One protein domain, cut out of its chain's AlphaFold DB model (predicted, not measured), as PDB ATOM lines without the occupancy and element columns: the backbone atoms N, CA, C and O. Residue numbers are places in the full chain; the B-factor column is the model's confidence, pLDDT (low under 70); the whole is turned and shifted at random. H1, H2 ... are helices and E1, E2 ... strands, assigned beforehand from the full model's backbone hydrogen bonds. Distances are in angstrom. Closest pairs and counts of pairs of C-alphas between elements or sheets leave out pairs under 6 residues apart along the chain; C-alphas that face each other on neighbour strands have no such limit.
ATOM      1  N   MET A  10       2.112  28.775 -20.593       82.62
ATOM      2  CA  MET A  10       1.210  28.906 -19.441       82.62
ATOM      3  C   MET A  10       0.671  27.561 -18.934       82.62
ATOM      4  O   MET A  10       0.321  27.457 -17.761       82.62
ATOM      5  N   GLY A  11       0.665  26.517 -19.772       80.38
ATOM      6  CA  GLY A  11       0.275  25.168 -19.364       80.38
ATOM      7  C   GLY A  11       1.183  24.561 -18.293       80.38
ATOM      8  O   GLY A  11       0.734  23.705 -17.541       80.38
ATOM      9  N   LEU A  12       2.424  25.043 -18.147       86.75
ATOM     10  CA  LEU A  12       3.346  24.574 -17.103       86.75
ATOM     11  C   LEU A  12       2.905  24.975 -15.688       86.75
ATOM     12  O   LEU A  12       3.322  24.349 -14.717       86.75
ATOM     13  N   LEU A  13       2.059  26.001 -15.559       84.50
ATOM     14  CA  LEU A  13       1.515  26.438 -14.272       84.50
ATOM     15  C   LEU A  13       0.313  25.595 -13.818       84.50
ATOM     16  O   LEU A  13      -0.088  25.699 -12.657       84.50
ATOM     17  N   GLN A  14      -0.262  24.788 -14.716       87.88
ATOM     18  CA  GLN A  14      -1.474  24.018 -14.459       87.88
ATOM     19  C   GLN A  14      -1.188  22.748 -13.651       87.88
ATOM     20  O   GLN A  14      -0.213  22.038 -13.887       87.88
ATOM     21  N   THR A  15      -2.113  22.424 -12.752       90.19
ATOM     22  CA  THR A  15      -2.191  21.142 -12.049       90.19
ATOM     23  C   THR A  15      -3.654  20.725 -11.853       90.19
ATOM     24  O   THR A  15      -4.559  21.379 -12.373       90.19
ATOM     25  N   LEU A  16      -3.909  19.623 -11.143       90.12
ATOM     26  CA  LEU A  16      -5.273  19.191 -10.825       90.12
ATOM     27  C   LEU A  16      -5.898  20.152  -9.810       90.12
ATOM     28  O   LEU A  16      -5.226  20.646  -8.905       90.12
ATOM     29  N   MET A  17      -7.194  20.419  -9.953       90.69
ATOM     30  CA  MET A  17      -7.916  21.280  -9.019       90.69
ATOM     31  C   MET A  17      -7.963  20.659  -7.615       90.69
ATOM     32  O   MET A  17      -8.267  19.477  -7.466       90.69
ATOM     33  N   THR A  18      -7.718  21.469  -6.582       91.12
ATOM     34  CA  THR A  18      -7.810  21.063  -5.166       91.12
ATOM     35  C   THR A  18      -8.712  22.019  -4.394       91.12
ATOM     36  O   THR A  18      -8.814  23.196  -4.743       91.12
ATOM     37  N   ASP A  19      -9.382  21.522  -3.355       90.88
ATOM     38  CA  ASP A  19     -10.186  22.347  -2.451       90.88
ATOM     39  C   ASP A  19      -9.387  22.766  -1.213       90.88
ATOM     40  O   ASP A  19      -8.494  22.053  -0.745       90.88
ATOM     41  N   GLY A  20      -9.708  23.953  -0.696       87.38
ATOM     42  CA  GLY A  20      -9.210  24.444   0.586       87.38
ATOM     43  C   GLY A  20      -9.935  23.813   1.778       87.38
ATOM     44  O   GLY A  20     -10.903  23.068   1.624       87.38
ATOM     45  N   SER A  21      -9.462  24.130   2.980       82.69
ATOM     46  CA  SER A  21     -10.124  23.767   4.235       82.69
ATOM     47  C   SER A  21     -11.307  24.692   4.546       82.69
ATOM     48  O   SER A  21     -11.415  25.792   4.000       82.69
ATOM     49  N   GLY A  22     -12.197  24.251   5.438       79.31
ATOM     50  CA  GLY A  22     -13.329  25.042   5.933       79.31
ATOM     51  C   GLY A  22     -14.702  24.420   5.647       79.31
ATOM     52  O   GLY A  22     -14.780  23.320   5.105       79.31
ATOM     53  N   PRO A  23     -15.803  25.124   5.979       77.12
ATOM     54  CA  PRO A  23     -17.156  24.550   6.022       77.12
ATOM     55  C   PRO A  23     -17.676  23.982   4.696       77.12
ATOM     56  O   PRO A  23     -18.523  23.098   4.689       77.12
ATOM     57  N   GLN A  24     -17.193  24.511   3.571       82.44
ATOM     58  CA  GLN A  24     -17.557  24.049   2.226       82.44
ATOM     59  C   GLN A  24     -16.458  23.186   1.585       82.44
ATOM     60  O   GLN A  24     -16.603  22.770   0.437       82.44
ATOM     61  N   GLY A  25     -15.329  23.027   2.281       84.62
ATOM     62  CA  GLY A  25     -14.088  22.459   1.773       84.62
ATOM     63  C   GLY A  25     -13.815  21.072   2.334       84.62
ATOM     64  O   GLY A  25     -14.727  20.281   2.559       84.62
ATOM     65  N   THR A  26     -12.540  20.760   2.544       86.25
ATOM     66  CA  THR A  26     -12.117  19.462   3.073       86.25
ATOM     67  C   THR A  26     -10.928  19.595   4.017       86.25
ATOM     68  O   THR A  26     -10.037  20.415   3.800       86.25
ATOM     69  N   ASP A  27     -10.880  18.743   5.039       87.75
ATOM     70  CA  ASP A  27      -9.724  18.622   5.937       87.75
ATOM     71  C   ASP A  27      -8.584  17.793   5.322       87.75
ATOM     72  O   ASP A  27      -7.504  17.654   5.901       87.75
ATOM     73  N   VAL A  28      -8.793  17.227   4.127       89.81
ATOM     74  CA  VAL A  28      -7.765  16.469   3.417       89.81
ATOM     75  C   VAL A  28      -6.705  17.432   2.866       89.81
ATOM     76  O   VAL A  28      -7.032  18.318   2.074       89.81
ATOM     77  N   PRO A  29      -5.409  17.244   3.186       90.75
ATOM     78  CA  PRO A  29      -4.340  18.063   2.621       90.75
ATOM     79  C   PRO A  29      -4.350  18.059   1.086       90.75
ATOM     80  O   PRO A  29      -4.471  16.999   0.470       90.75
ATOM     81  N   ARG A  30      -4.144  19.223   0.453       91.50
ATOM     82  CA  ARG A  30      -4.224  19.389  -1.015       91.50
ATOM     83  C   ARG A  30      -3.330  18.423  -1.802       91.50
ATOM     84  O   ARG A  30      -3.741  17.906  -2.835       91.50
ATOM     85  N   TRP A  31      -2.140  18.101  -1.292       90.50
ATOM     86  CA  TRP A  31      -1.249  17.118  -1.924       90.50
ATOM     87  C   TRP A  31      -1.838  15.698  -1.938       90.50
ATOM     88  O   TRP A  31      -1.621  14.956  -2.893       90.50
ATOM     89  N   ARG A  32      -2.621  15.315  -0.916       92.00
ATOM     90  CA  ARG A  32      -3.333  14.026  -0.898       92.00
ATOM     91  C   ARG A  32      -4.492  14.030  -1.883       92.00
ATOM     92  O   ARG A  32      -4.656  13.046  -2.595       92.00
ATOM     93  N   GLN A  33      -5.239  15.135  -1.966       92.38
ATOM     94  CA  GLN A  33      -6.311  15.296  -2.957       92.38
ATOM     95  C   GLN A  33      -5.770  15.143  -4.388       92.38
ATOM     96  O   GLN A  33      -6.372  14.448  -5.206       92.38
ATOM     97  N   LEU A  34      -4.600  15.735  -4.673       90.69
ATOM     98  CA  LEU A  34      -3.911  15.608  -5.958       90.69
ATOM     99  C   LEU A  34      -3.605  14.140  -6.290       90.69
ATOM    100  O   LEU A  34      -3.961  13.675  -7.369       90.69
ATOM    101  N   LEU A  35      -2.981  13.405  -5.362       91.62
ATOM    102  CA  LEU A  35      -2.635  11.992  -5.561       91.62
ATOM    103  C   LEU A  35      -3.875  11.108  -5.752       91.62
ATOM    104  O   LEU A  35      -3.869  10.228  -6.608       91.62
ATOM    105  N   GLN A  36      -4.937  11.353  -4.982       91.12
ATOM    106  CA  GLN A  36      -6.205  10.627  -5.096       91.12
ATOM    107  C   GLN A  36      -6.896  10.888  -6.435       91.12
ATOM    108  O   GLN A  36      -7.358   9.959  -7.087       91.12
ATOM    109  N   THR A  37      -6.938  12.144  -6.878       89.06
ATOM    110  CA  THR A  37      -7.550  12.505  -8.164       89.06
ATOM    111  C   THR A  37      -6.735  11.930  -9.326       89.06
ATOM    112  O   THR A  37      -7.293  11.365 -10.265       89.06
ATOM    113  N   ALA A  38      -5.404  11.997  -9.233       90.75
ATOM    114  CA  ALA A  38      -4.508  11.444 -10.243       90.75
ATOM    115  C   ALA A  38      -4.620   9.917 -10.375       90.75
ATOM    116  O   ALA A  38      -4.479   9.395 -11.480       90.75
ATOM    117  N   SER A  39      -4.874   9.193  -9.279       91.88
ATOM    118  CA  SER A  39      -5.039   7.735  -9.320       91.88
ATOM    119  C   SER A  39      -6.400   7.296  -9.865       91.88
ATOM    120  O   SER A  39      -6.493   6.216 -10.444       91.88
ATOM    121  N   GLN A  40      -7.437   8.128  -9.723       91.25
ATOM    122  CA  GLN A  40      -8.777   7.867 -10.260       91.25
ATOM    123  C   GLN A  40      -8.857   8.073 -11.778       91.25
ATOM    124  O   GLN A  40      -9.530   7.302 -12.459       91.25
ATOM    125  N   ASP A  41      -8.142   9.068 -12.317       88.50
ATOM    126  CA  ASP A  41      -8.037   9.298 -13.764       88.50
ATOM    127  C   ASP A  41      -6.588   9.586 -14.212       88.50
ATOM    128  O   ASP A  41      -6.197  10.735 -14.476       88.50
ATOM    129  N   PRO A  42      -5.757   8.536 -14.349       89.75
ATOM    130  CA  PRO A  42      -4.372   8.693 -14.787       89.75
ATOM    131  C   PRO A  42      -4.262   9.244 -16.214       89.75
ATOM    132  O   PRO A  42      -3.365  10.032 -16.518       89.75
ATOM    133  N   ARG A  43      -5.182   8.849 -17.108       89.62
ATOM    134  CA  ARG A  43      -5.150   9.245 -18.524       89.62
ATOM    135  C   ARG A  43      -5.489  10.724 -18.687       89.62
ATOM    136  O   ARG A  43      -4.760  11.427 -19.390       89.62
ATOM    137  N   GLY A  44      -6.545  11.205 -18.033       86.31
ATOM    138  CA  GLY A  44      -6.900  12.622 -18.036       86.31
ATOM    139  C   GLY A  44      -5.830  13.485 -17.375       86.31
ATOM    140  O   GLY A  44      -5.478  14.532 -17.920       86.31
ATOM    141  N   THR A  45      -5.213  13.008 -16.290       88.31
ATOM    142  CA  THR A  45      -4.113  13.716 -15.613       88.31
ATOM    143  C   THR A  45      -2.891  13.889 -16.521       88.31
ATOM    144  O   THR A  45      -2.387  15.003 -16.676       88.31
ATOM    145  N   ILE A  46      -2.440  12.822 -17.192       88.69
ATOM    146  CA  ILE A  46      -1.324  12.894 -18.154       88.69
ATOM    147  C   ILE A  46      -1.675  13.827 -19.320       88.69
ATOM    148  O   ILE A  46      -0.846  14.630 -19.753       88.69
ATOM    149  N   ARG A  47      -2.913  13.751 -19.828       86.00
ATOM    150  CA  ARG A  47      -3.389  14.626 -20.909       86.00
ATOM    151  C   ARG A  47      -3.393  16.099 -20.495       86.00
ATOM    152  O   ARG A  47      -3.029  16.942 -21.313       86.00
ATOM    153  N   MET A  48      -3.793  16.396 -19.259       87.06
ATOM    154  CA  MET A  48      -3.829  17.747 -18.698       87.06
ATOM    155  C   MET A  48      -2.420  18.333 -18.548       87.06
ATOM    156  O   MET A  48      -2.191  19.468 -18.951       87.06
ATOM    157  N   LEU A  49      -1.462  17.554 -18.038       87.38
ATOM    158  CA  LEU A  49      -0.080  18.010 -17.830       87.38
ATOM    159  C   LEU A  49       0.731  18.147 -19.128       87.38
ATOM    160  O   LEU A  49       1.856  18.642 -19.099       87.38
ATOM    161  N   ASN A  50       0.193  17.722 -20.273       88.94
ATOM    162  CA  ASN A  50       0.860  17.859 -21.562       88.94
ATOM    163  C   ASN A  50       0.695  19.291 -22.120       88.94
ATOM    164  O   ASN A  50      -0.402  19.641 -22.575       88.94
ATOM    165  N   PRO A  51       1.774  20.099 -22.196       87.25
ATOM    166  CA  PRO A  51       1.692  21.493 -22.630       87.25
ATOM    167  C   PRO A  51       1.495  21.645 -24.148       87.25
ATOM    168  O   PRO A  51       1.206  22.738 -24.637       87.25
ATOM    169  N   ARG A  52       1.656  20.576 -24.939       87.81
ATOM    170  CA  ARG A  52       1.527  20.644 -26.400       87.81
ATOM    171  C   ARG A  52       0.106  21.065 -26.779       87.81
ATOM    172  O   ARG A  52      -0.843  20.371 -26.434       87.81
ATOM    173  N   GLN A  53      -0.028  22.167 -27.525       87.94
ATOM    174  CA  GLN A  53      -1.325  22.746 -27.924       87.94
ATOM    175  C   GLN A  53      -2.257  23.047 -26.738       87.94
ATOM    176  O   GLN A  53      -3.478  23.042 -26.883       87.94
ATOM    177  N   TRP A  54      -1.694  23.299 -25.556       90.19
ATOM    178  CA  TRP A  54      -2.457  23.594 -24.350       90.19
ATOM    179  C   TRP A  54      -3.445  24.759 -24.539       90.19
ATOM    180  O   TRP A  54      -4.616  24.640 -24.192       90.19
ATOM    181  N   SER A  55      -3.004  25.846 -25.181       88.00
ATOM    182  CA  SER A  55      -3.844  27.023 -25.473       88.00
ATOM    183  C   SER A  55      -5.097  26.699 -26.303       88.00
ATOM    184  O   SER A  55      -6.132  27.342 -26.145       88.00
ATOM    185  N   GLU A  56      -5.026  25.669 -27.148       89.50
ATOM    186  CA  GLU A  56      -6.102  25.256 -28.056       89.50
ATOM    187  C   GLU A  56      -7.099  24.294 -27.384       89.50
ATOM    188  O   GLU A  56      -8.250  24.200 -27.814       89.50
ATOM    189  N   ARG A  57      -6.683  23.605 -26.309       89.06
ATOM    190  CA  ARG A  57      -7.480  22.588 -25.593       89.06
ATOM    191  C   ARG A  57      -7.989  23.021 -24.216       89.06
ATOM    192  O   ARG A  57      -8.665  22.231 -23.563       89.06
ATOM    193  N   THR A  58      -7.670  24.234 -23.768       88.81
ATOM    194  CA  THR A  58      -7.980  24.695 -22.408       88.81
ATOM    195  C   THR A  58      -8.961  25.860 -22.410       88.81
ATOM    196  O   THR A  58      -8.826  26.820 -23.170       88.81
ATOM    197  N   VAL A  59      -9.945  25.796 -21.513       89.19
ATOM    198  CA  VAL A  59     -10.829  26.916 -21.180       89.19
ATOM    199  C   VAL A  59     -10.481  27.400 -19.781       89.19
ATOM    200  O   VAL A  59     -10.498  26.629 -18.828       89.19
ATOM    201  N   ILE A  60     -10.189  28.690 -19.662       87.50
ATOM    202  CA  ILE A  60      -9.842  29.325 -18.392       87.50
ATOM    203  C   ILE A  60     -11.102  29.940 -17.795       87.50
ATOM    204  O   ILE A  60     -11.708  30.836 -18.402       87.50
ATOM    205  N   ALA A  61     -11.472  29.454 -16.613       88.62
ATOM    206  CA  ALA A  61     -12.488  30.042 -15.754       88.62
ATOM    207  C   ALA A  61     -11.797  31.005 -14.778       88.62
ATOM    208  O   ALA A  61     -11.221  30.574 -13.784       88.62
ATOM    209  N   LEU A  62     -11.812  32.305 -15.085       85.25
ATOM    210  CA  LEU A  62     -11.372  33.311 -14.117       85.25
ATOM    211  C   LEU A  62     -12.532  33.623 -13.182       85.25
ATOM    212  O   LEU A  62     -13.653  33.856 -13.637       85.25
ATOM    213  N   VAL A  63     -12.244  33.636 -11.888       83.56
ATOM    214  CA  VAL A  63     -13.208  33.940 -10.836       83.56
ATOM    215  C   VAL A  63     -12.726  35.194 -10.134       83.56
ATOM    216  O   VAL A  63     -11.554  35.302  -9.778       83.56
ATOM    217  N   MET A  64     -13.631  36.151  -9.979       81.19
ATOM    218  CA  MET A  64     -13.368  37.402  -9.284       81.19
ATOM    219  C   MET A  64     -14.163  37.448  -7.984       81.19
ATOM    220  O   MET A  64     -15.173  36.761  -7.832       81.19
ATOM    221  N   GLN A  65     -13.658  38.226  -7.037       76.12
ATOM    222  CA  GLN A  65     -14.203  38.366  -5.695       76.12
ATOM    223  C   GLN A  65     -14.220  39.838  -5.299       76.12
ATOM    224  O   GLN A  65     -13.327  40.595  -5.676       76.12
ATOM    225  N   HIS A  66     -15.219  40.214  -4.510       78.31
ATOM    226  CA  HIS A  66     -15.437  41.581  -4.042       78.31
ATOM    227  C   HIS A  66     -14.816  41.849  -2.662       78.31
ATOM    228  O   HIS A  66     -15.134  42.863  -2.051       78.31
ATOM    229  N   LEU A  67     -13.977  40.940  -2.142       80.38
ATOM    230  CA  LEU A  67     -13.288  41.183  -0.876       80.38
ATOM    231  C   LEU A  67     -12.381  42.408  -1.014       80.38
ATOM    232  O   LEU A  67     -11.648  42.535  -2.002       80.38
ATOM    233  N   ASP A  68     -12.428  43.279  -0.011       81.00
ATOM    234  CA  ASP A  68     -11.515  44.408   0.110       81.00
ATOM    235  C   ASP A  68     -10.151  43.891   0.570       81.00
ATOM    236  O   ASP A  68      -9.872  43.778   1.762       81.00
ATOM    237  N   TRP A  98      -8.600  29.912  -1.654       86.69
ATOM    238  CA  TRP A  98      -9.587  29.043  -2.276       86.69
ATOM    239  C   TRP A  98     -10.950  29.744  -2.384       86.69
ATOM    240  O   TRP A  98     -11.357  30.456  -1.468       86.69
ATOM    241  N   ILE A  99     -11.662  29.527  -3.498       87.75
ATOM    242  CA  ILE A  99     -13.001  30.079  -3.750       87.75
ATOM    243  C   ILE A  99     -13.952  28.913  -4.085       87.75
ATOM    244  O   ILE A  99     -13.930  28.424  -5.220       87.75
ATOM    245  N   PRO A 100     -14.813  28.472  -3.144       89.69
ATOM    246  CA  PRO A 100     -15.630  27.264  -3.304       89.69
ATOM    247  C   PRO A 100     -16.519  27.290  -4.551       89.69
ATOM    248  O   PRO A 100     -16.541  26.340  -5.338       89.69
ATOM    249  N   ILE A 101     -17.211  28.413  -4.776       89.81
ATOM    250  CA  ILE A 101     -18.098  28.583  -5.932       89.81
ATOM    251  C   ILE A 101     -17.322  28.521  -7.255       89.81
ATOM    252  O   ILE A 101     -17.817  27.973  -8.239       89.81
ATOM    253  N   GLY A 102     -16.074  28.997  -7.266       89.62
ATOM    254  CA  GLY A 102     -15.189  28.935  -8.426       89.62
ATOM    255  C   GLY A 102     -14.831  27.500  -8.808       89.62
ATOM    256  O   GLY A 102     -14.969  27.109  -9.973       89.62
ATOM    257  N   ASN A 103     -14.461  26.686  -7.818       92.31
ATOM    258  CA  ASN A 103     -14.175  25.267  -8.030       92.31
ATOM    259  C   ASN A 103     -15.433  24.502  -8.456       92.31
ATOM    260  O   ASN A 103     -15.389  23.703  -9.395       92.31
ATOM    261  N   GLN A 104     -16.583  24.785  -7.836       92.25
ATOM    262  CA  GLN A 104     -17.850  24.151  -8.197       92.25
ATOM    263  C   GLN A 104     -18.243  24.442  -9.653       92.25
ATOM    264  O   GLN A 104     -18.594  23.521 -10.395       92.25
ATOM    265  N   VAL A 105     -18.166  25.703 -10.084       93.19
ATOM    266  CA  VAL A 105     -18.456  26.096 -11.470       93.19
ATOM    267  C   VAL A 105     -17.468  25.444 -12.434       93.19
ATOM    268  O   VAL A 105     -17.894  24.893 -13.450       93.19
ATOM    269  N   THR A 106     -16.176  25.420 -12.104       93.19
ATOM    270  CA  THR A 106     -15.157  24.811 -12.974       93.19
ATOM    271  C   THR A 106     -15.381  23.310 -13.156       93.19
ATOM    272  O   THR A 106     -15.342  22.823 -14.285       93.19
ATOM    273  N   ARG A 107     -15.725  22.579 -12.086       93.56
ATOM    274  CA  ARG A 107     -16.093  21.154 -12.173       93.56
ATOM    275  C   ARG A 107     -17.337  20.925 -13.028       93.56
ATOM    276  O   ARG A 107     -17.360  20.007 -13.841       93.56
ATOM    277  N   ARG A 108     -18.361  21.776 -12.893       94.31
ATOM    278  CA  ARG A 108     -19.578  21.696 -13.723       94.31
ATOM    279  C   ARG A 108     -19.289  21.963 -15.199       94.31
ATOM    280  O   ARG A 108     -19.885  21.313 -16.049       94.31
ATOM    281  N   ILE A 109     -18.392  22.900 -15.508       93.12
ATOM    282  CA  ILE A 109     -17.936  23.144 -16.883       93.12
ATOM    283  C   ILE A 109     -17.210  21.906 -17.408       93.12
ATOM    284  O   ILE A 109     -17.580  21.416 -18.469       93.12
ATOM    285  N   ALA A 110     -16.243  21.379 -16.651       92.44
ATOM    286  CA  ALA A 110     -15.468  20.195 -17.017       92.44
ATOM    287  C   ALA A 110     -16.375  18.994 -17.340       92.44
ATOM    288  O   ALA A 110     -16.258  18.419 -18.418       92.44
ATOM    289  N   ALA A 111     -17.362  18.706 -16.485       92.81
ATOM    290  CA  ALA A 111     -18.331  17.630 -16.704       92.81
ATOM    291  C   ALA A 111     -19.181  17.810 -17.978       92.81
ATOM    292  O   ALA A 111     -19.542  16.830 -18.620       92.81
ATOM    293  N   LYS A 112     -19.501  19.052 -18.368       93.56
ATOM    294  CA  LYS A 112     -20.294  19.338 -19.578       93.56
ATOM    295  C   LYS A 112     -19.499  19.244 -20.879       93.56
ATOM    296  O   LYS A 112     -20.112  19.139 -21.938       93.56
ATOM    297  N   ILE A 113     -18.174  19.343 -20.816       90.81
ATOM    298  CA  ILE A 113     -17.300  19.366 -22.001       90.81
ATOM    299  C   ILE A 113     -16.384  18.143 -22.088       90.81
ATOM    300  O   ILE A 113     -15.454  18.161 -22.891       90.81
ATOM    301  N   ASP A 114     -16.615  17.128 -21.248       89.06
ATOM    302  CA  ASP A 114     -15.736  15.959 -21.094       89.06
ATOM    303  C   ASP A 114     -14.263  16.369 -20.864       89.06
ATOM    304  O   ASP A 114     -13.314  15.896 -21.495       89.06
ATOM    305  N   GLY A 115     -14.088  17.377 -20.004       89.62
ATOM    306  CA  GLY A 115     -12.805  17.973 -19.654       89.62
ATOM    307  C   GLY A 115     -12.344  17.602 -18.248       89.62
ATOM    308  O   GLY A 115     -13.106  17.099 -17.427       89.62
ATOM    309  N   VAL A 116     -11.087  17.929 -17.944       91.19
ATOM    310  CA  VAL A 116     -10.495  17.771 -16.607       91.19
ATOM    311  C   VAL A 116     -10.473  19.131 -15.908       91.19
ATOM    312  O   VAL A 116      -9.971  20.110 -16.467       91.19
ATOM    313  N   ALA A 117     -11.012  19.209 -14.690       92.25
ATOM    314  CA  ALA A 117     -10.958  20.426 -13.882       92.25
ATOM    315  C   ALA A 117      -9.532  20.647 -13.351       92.25
ATOM    316  O   ALA A 117      -9.027  19.867 -12.541       92.25
ATOM    317  N   GLY A 118      -8.884  21.715 -13.815       90.06
ATOM    318  CA  GLY A 118      -7.528  22.081 -13.406       90.06
ATOM    319  C   GLY A 118      -7.489  23.277 -12.455       90.06
ATOM    320  O   GLY A 118      -8.374  24.128 -12.489       90.06
ATOM    321  N   GLY A 119      -6.436  23.332 -11.646       89.56
ATOM    322  CA  GLY A 119      -6.008  24.481 -10.845       89.56
ATOM    323  C   GLY A 119      -4.558  24.852 -11.165       89.56
ATOM    324  O   GLY A 119      -4.030  24.492 -12.222       89.56
ATOM    325  N   THR A 120      -3.893  25.557 -10.253       88.38
ATOM    326  CA  THR A 120      -2.490  25.983 -10.403       88.38
ATOM    327  C   THR A 120      -1.572  25.376  -9.344       88.38
ATOM    328  O   THR A 120      -1.998  25.079  -8.232       88.38
ATOM    329  N   TRP A 121      -0.280  25.208  -9.648       87.81
ATOM    330  CA  TRP A 121       0.685  24.669  -8.671       87.81
ATOM    331  C   TRP A 121       0.766  25.482  -7.370       87.81
ATOM    332  O   TRP A 121       0.987  24.906  -6.307       87.81
ATOM    333  N   GLY A 122       0.557  26.802  -7.436       83.00
ATOM    334  CA  GLY A 122       0.570  27.684  -6.263       83.00
ATOM    335  C   GLY A 122      -0.513  27.343  -5.235       83.00
ATOM    336  O   GLY A 122      -0.271  27.432  -4.031       83.00
ATOM    337  N   GLU A 123      -1.668  26.851  -5.687       85.06
ATOM    338  CA  GLU A 123      -2.778  26.460  -4.814       85.06
ATOM    339  C   GLU A 123      -2.395  25.344  -3.840       85.06
ATOM    340  O   GLU A 123      -2.820  25.384  -2.688       85.06
ATOM    341  N   LEU A 124      -1.535  24.398  -4.243       84.12
ATOM    342  CA  LEU A 124      -1.048  23.335  -3.351       84.12
ATOM    343  C   LEU A 124      -0.323  23.888  -2.116       84.12
ATOM    344  O   LEU A 124      -0.318  23.243  -1.068       84.12
ATOM    345  N   PHE A 125       0.253  25.083  -2.241       85.25
ATOM    346  CA  PHE A 125       0.980  25.787  -1.189       85.25
ATOM    347  C   PHE A 125       0.185  26.960  -0.602       85.25
ATOM    348  O   PHE A 125       0.753  27.776   0.117       85.25
ATOM    349  N   ASN A 126      -1.120  27.053  -0.891       82.75
ATOM    350  CA  ASN A 126      -1.987  28.164  -0.487       82.75
ATOM    351  C   ASN A 126      -1.511  29.538  -0.996       82.75
ATOM    352  O   ASN A 126      -1.725  30.556  -0.342       82.75
TER     353      ASN A 126
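Overview. This is residues 10 to 68 and 98 to 126 of the 240 residues of the protein "Cholesterol oxidase choD" of Mycobacterium tuberculosis (UniProt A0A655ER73). A very small two-stranded ribbon, E1 and E2, lies in the middle of a set of mostly short helices that do not form a bundle. H2 and H3 make a corner on the E1 side, the longest helix H5 stands by itself near E2, and the short helices H1 and H6 sit at one end of the ribbon, H1 joined directly to the start of E1 and H6 to the end of E2, each turned away from the line of its strand. H4 lies beyond H1, and from it residues 58 to 68, with no named element, run as a long strip to a cut in the chain. The printed part has 88 residues with six named helices and two named strands, in the order H1, E1, H2, H3, H4, H5, E2, H6; the sheet's order is E1 - E2, antiparallel, and the class is mostly helix. The whole is compact, with a radius of gyration of the C-alphas of 13.0 A and spans of 36 by 28 by 24 A.

Arrangement. The sheet pairs E1, residues 14 to 16, with E2, residues 118 to 120, antiparallel, with 123 degrees between their directions. C-alphas 16 and 118 face each other at 4.5 A, and across the pair N 15 and O 119 are 2.9 A apart and N 119 and O 15 are 2.8 A apart, both within hydrogen-bond range. H3, residues 42 to 49, has 5 pairs of C-alphas within 8 A of E1, the closest being those of Thr 15 and Leu 49 at 6.9 A. H2, residues 30 to 40, has 3 such pairs with E1, the closest being those of Leu 16 and Leu 34 at 6.2 A. H2 and H3 are close but not clearly touching, with the closest C-alphas, Ala 38 and Thr 45, 5.8 A apart; they run opposite ways at a steep tilt of 56 degrees. H6, residues 121 to 125, follows E2, and H1, residues 10 to 13, precedes E1; these two are close but not clearly touching, with the closest C-alphas, Leu 13 and Trp 121, 5.9 A apart. H6 is also close to H2 but not clearly touching it, at Arg 30 and Leu 124, whose C-alphas are 5.6 A apart. H4, residues 54 to 57, is close to H1 but not clearly touching it, with the closest C-alphas, Gly 11 and Trp 54, 5.9 A apart. H3 and H4 are only just apart, at 8.2 A. H5, residues 100 to 112, touches no helix; it and E2 are near each other, with 6 pairs of C-alphas within 10 A. In H2, H3 and H5 every O i to N i+4 pair is within hydrogen-bond range; in H6 0 of 1 is, beside 2 of 2 O i to N i+3 pairs, while H1 and H4 are too short for an O i to N i+4 pair.

Along the chain. E1 measures 7.1 A from first to last C-alpha and E2 7.0 A. H5 is 18.7 A long, from C-alpha 100 at (-15.630, 27.264, -3.304) to C-alpha 112 at (-20.294, 19.338, -19.578). H2 is 15.5 A, H3 10.7 A, H6 7.6 A, H1 5.7 A and H4 5.3 A. H1 begins at C-alpha 10, at (1.210, 28.906, -19.441), and H6 ends at C-alpha 125, at (0.980, 25.787, -1.189).

Size, cuts and confidence. The two C-alphas farthest apart are those of Arg 43 and Asp 68, at 40.3 A. Residues 69 to 97 are not printed, and C-alphas 68 and 98 are 15.7 A apart across this cut, which falls in the link from H4 to H5. The link from E1 to H2, residues 17 to 29, is long; the other links that are printed whole are tight. The mean pLDDT of the printed part is 88.1, and no printed residue is under 70.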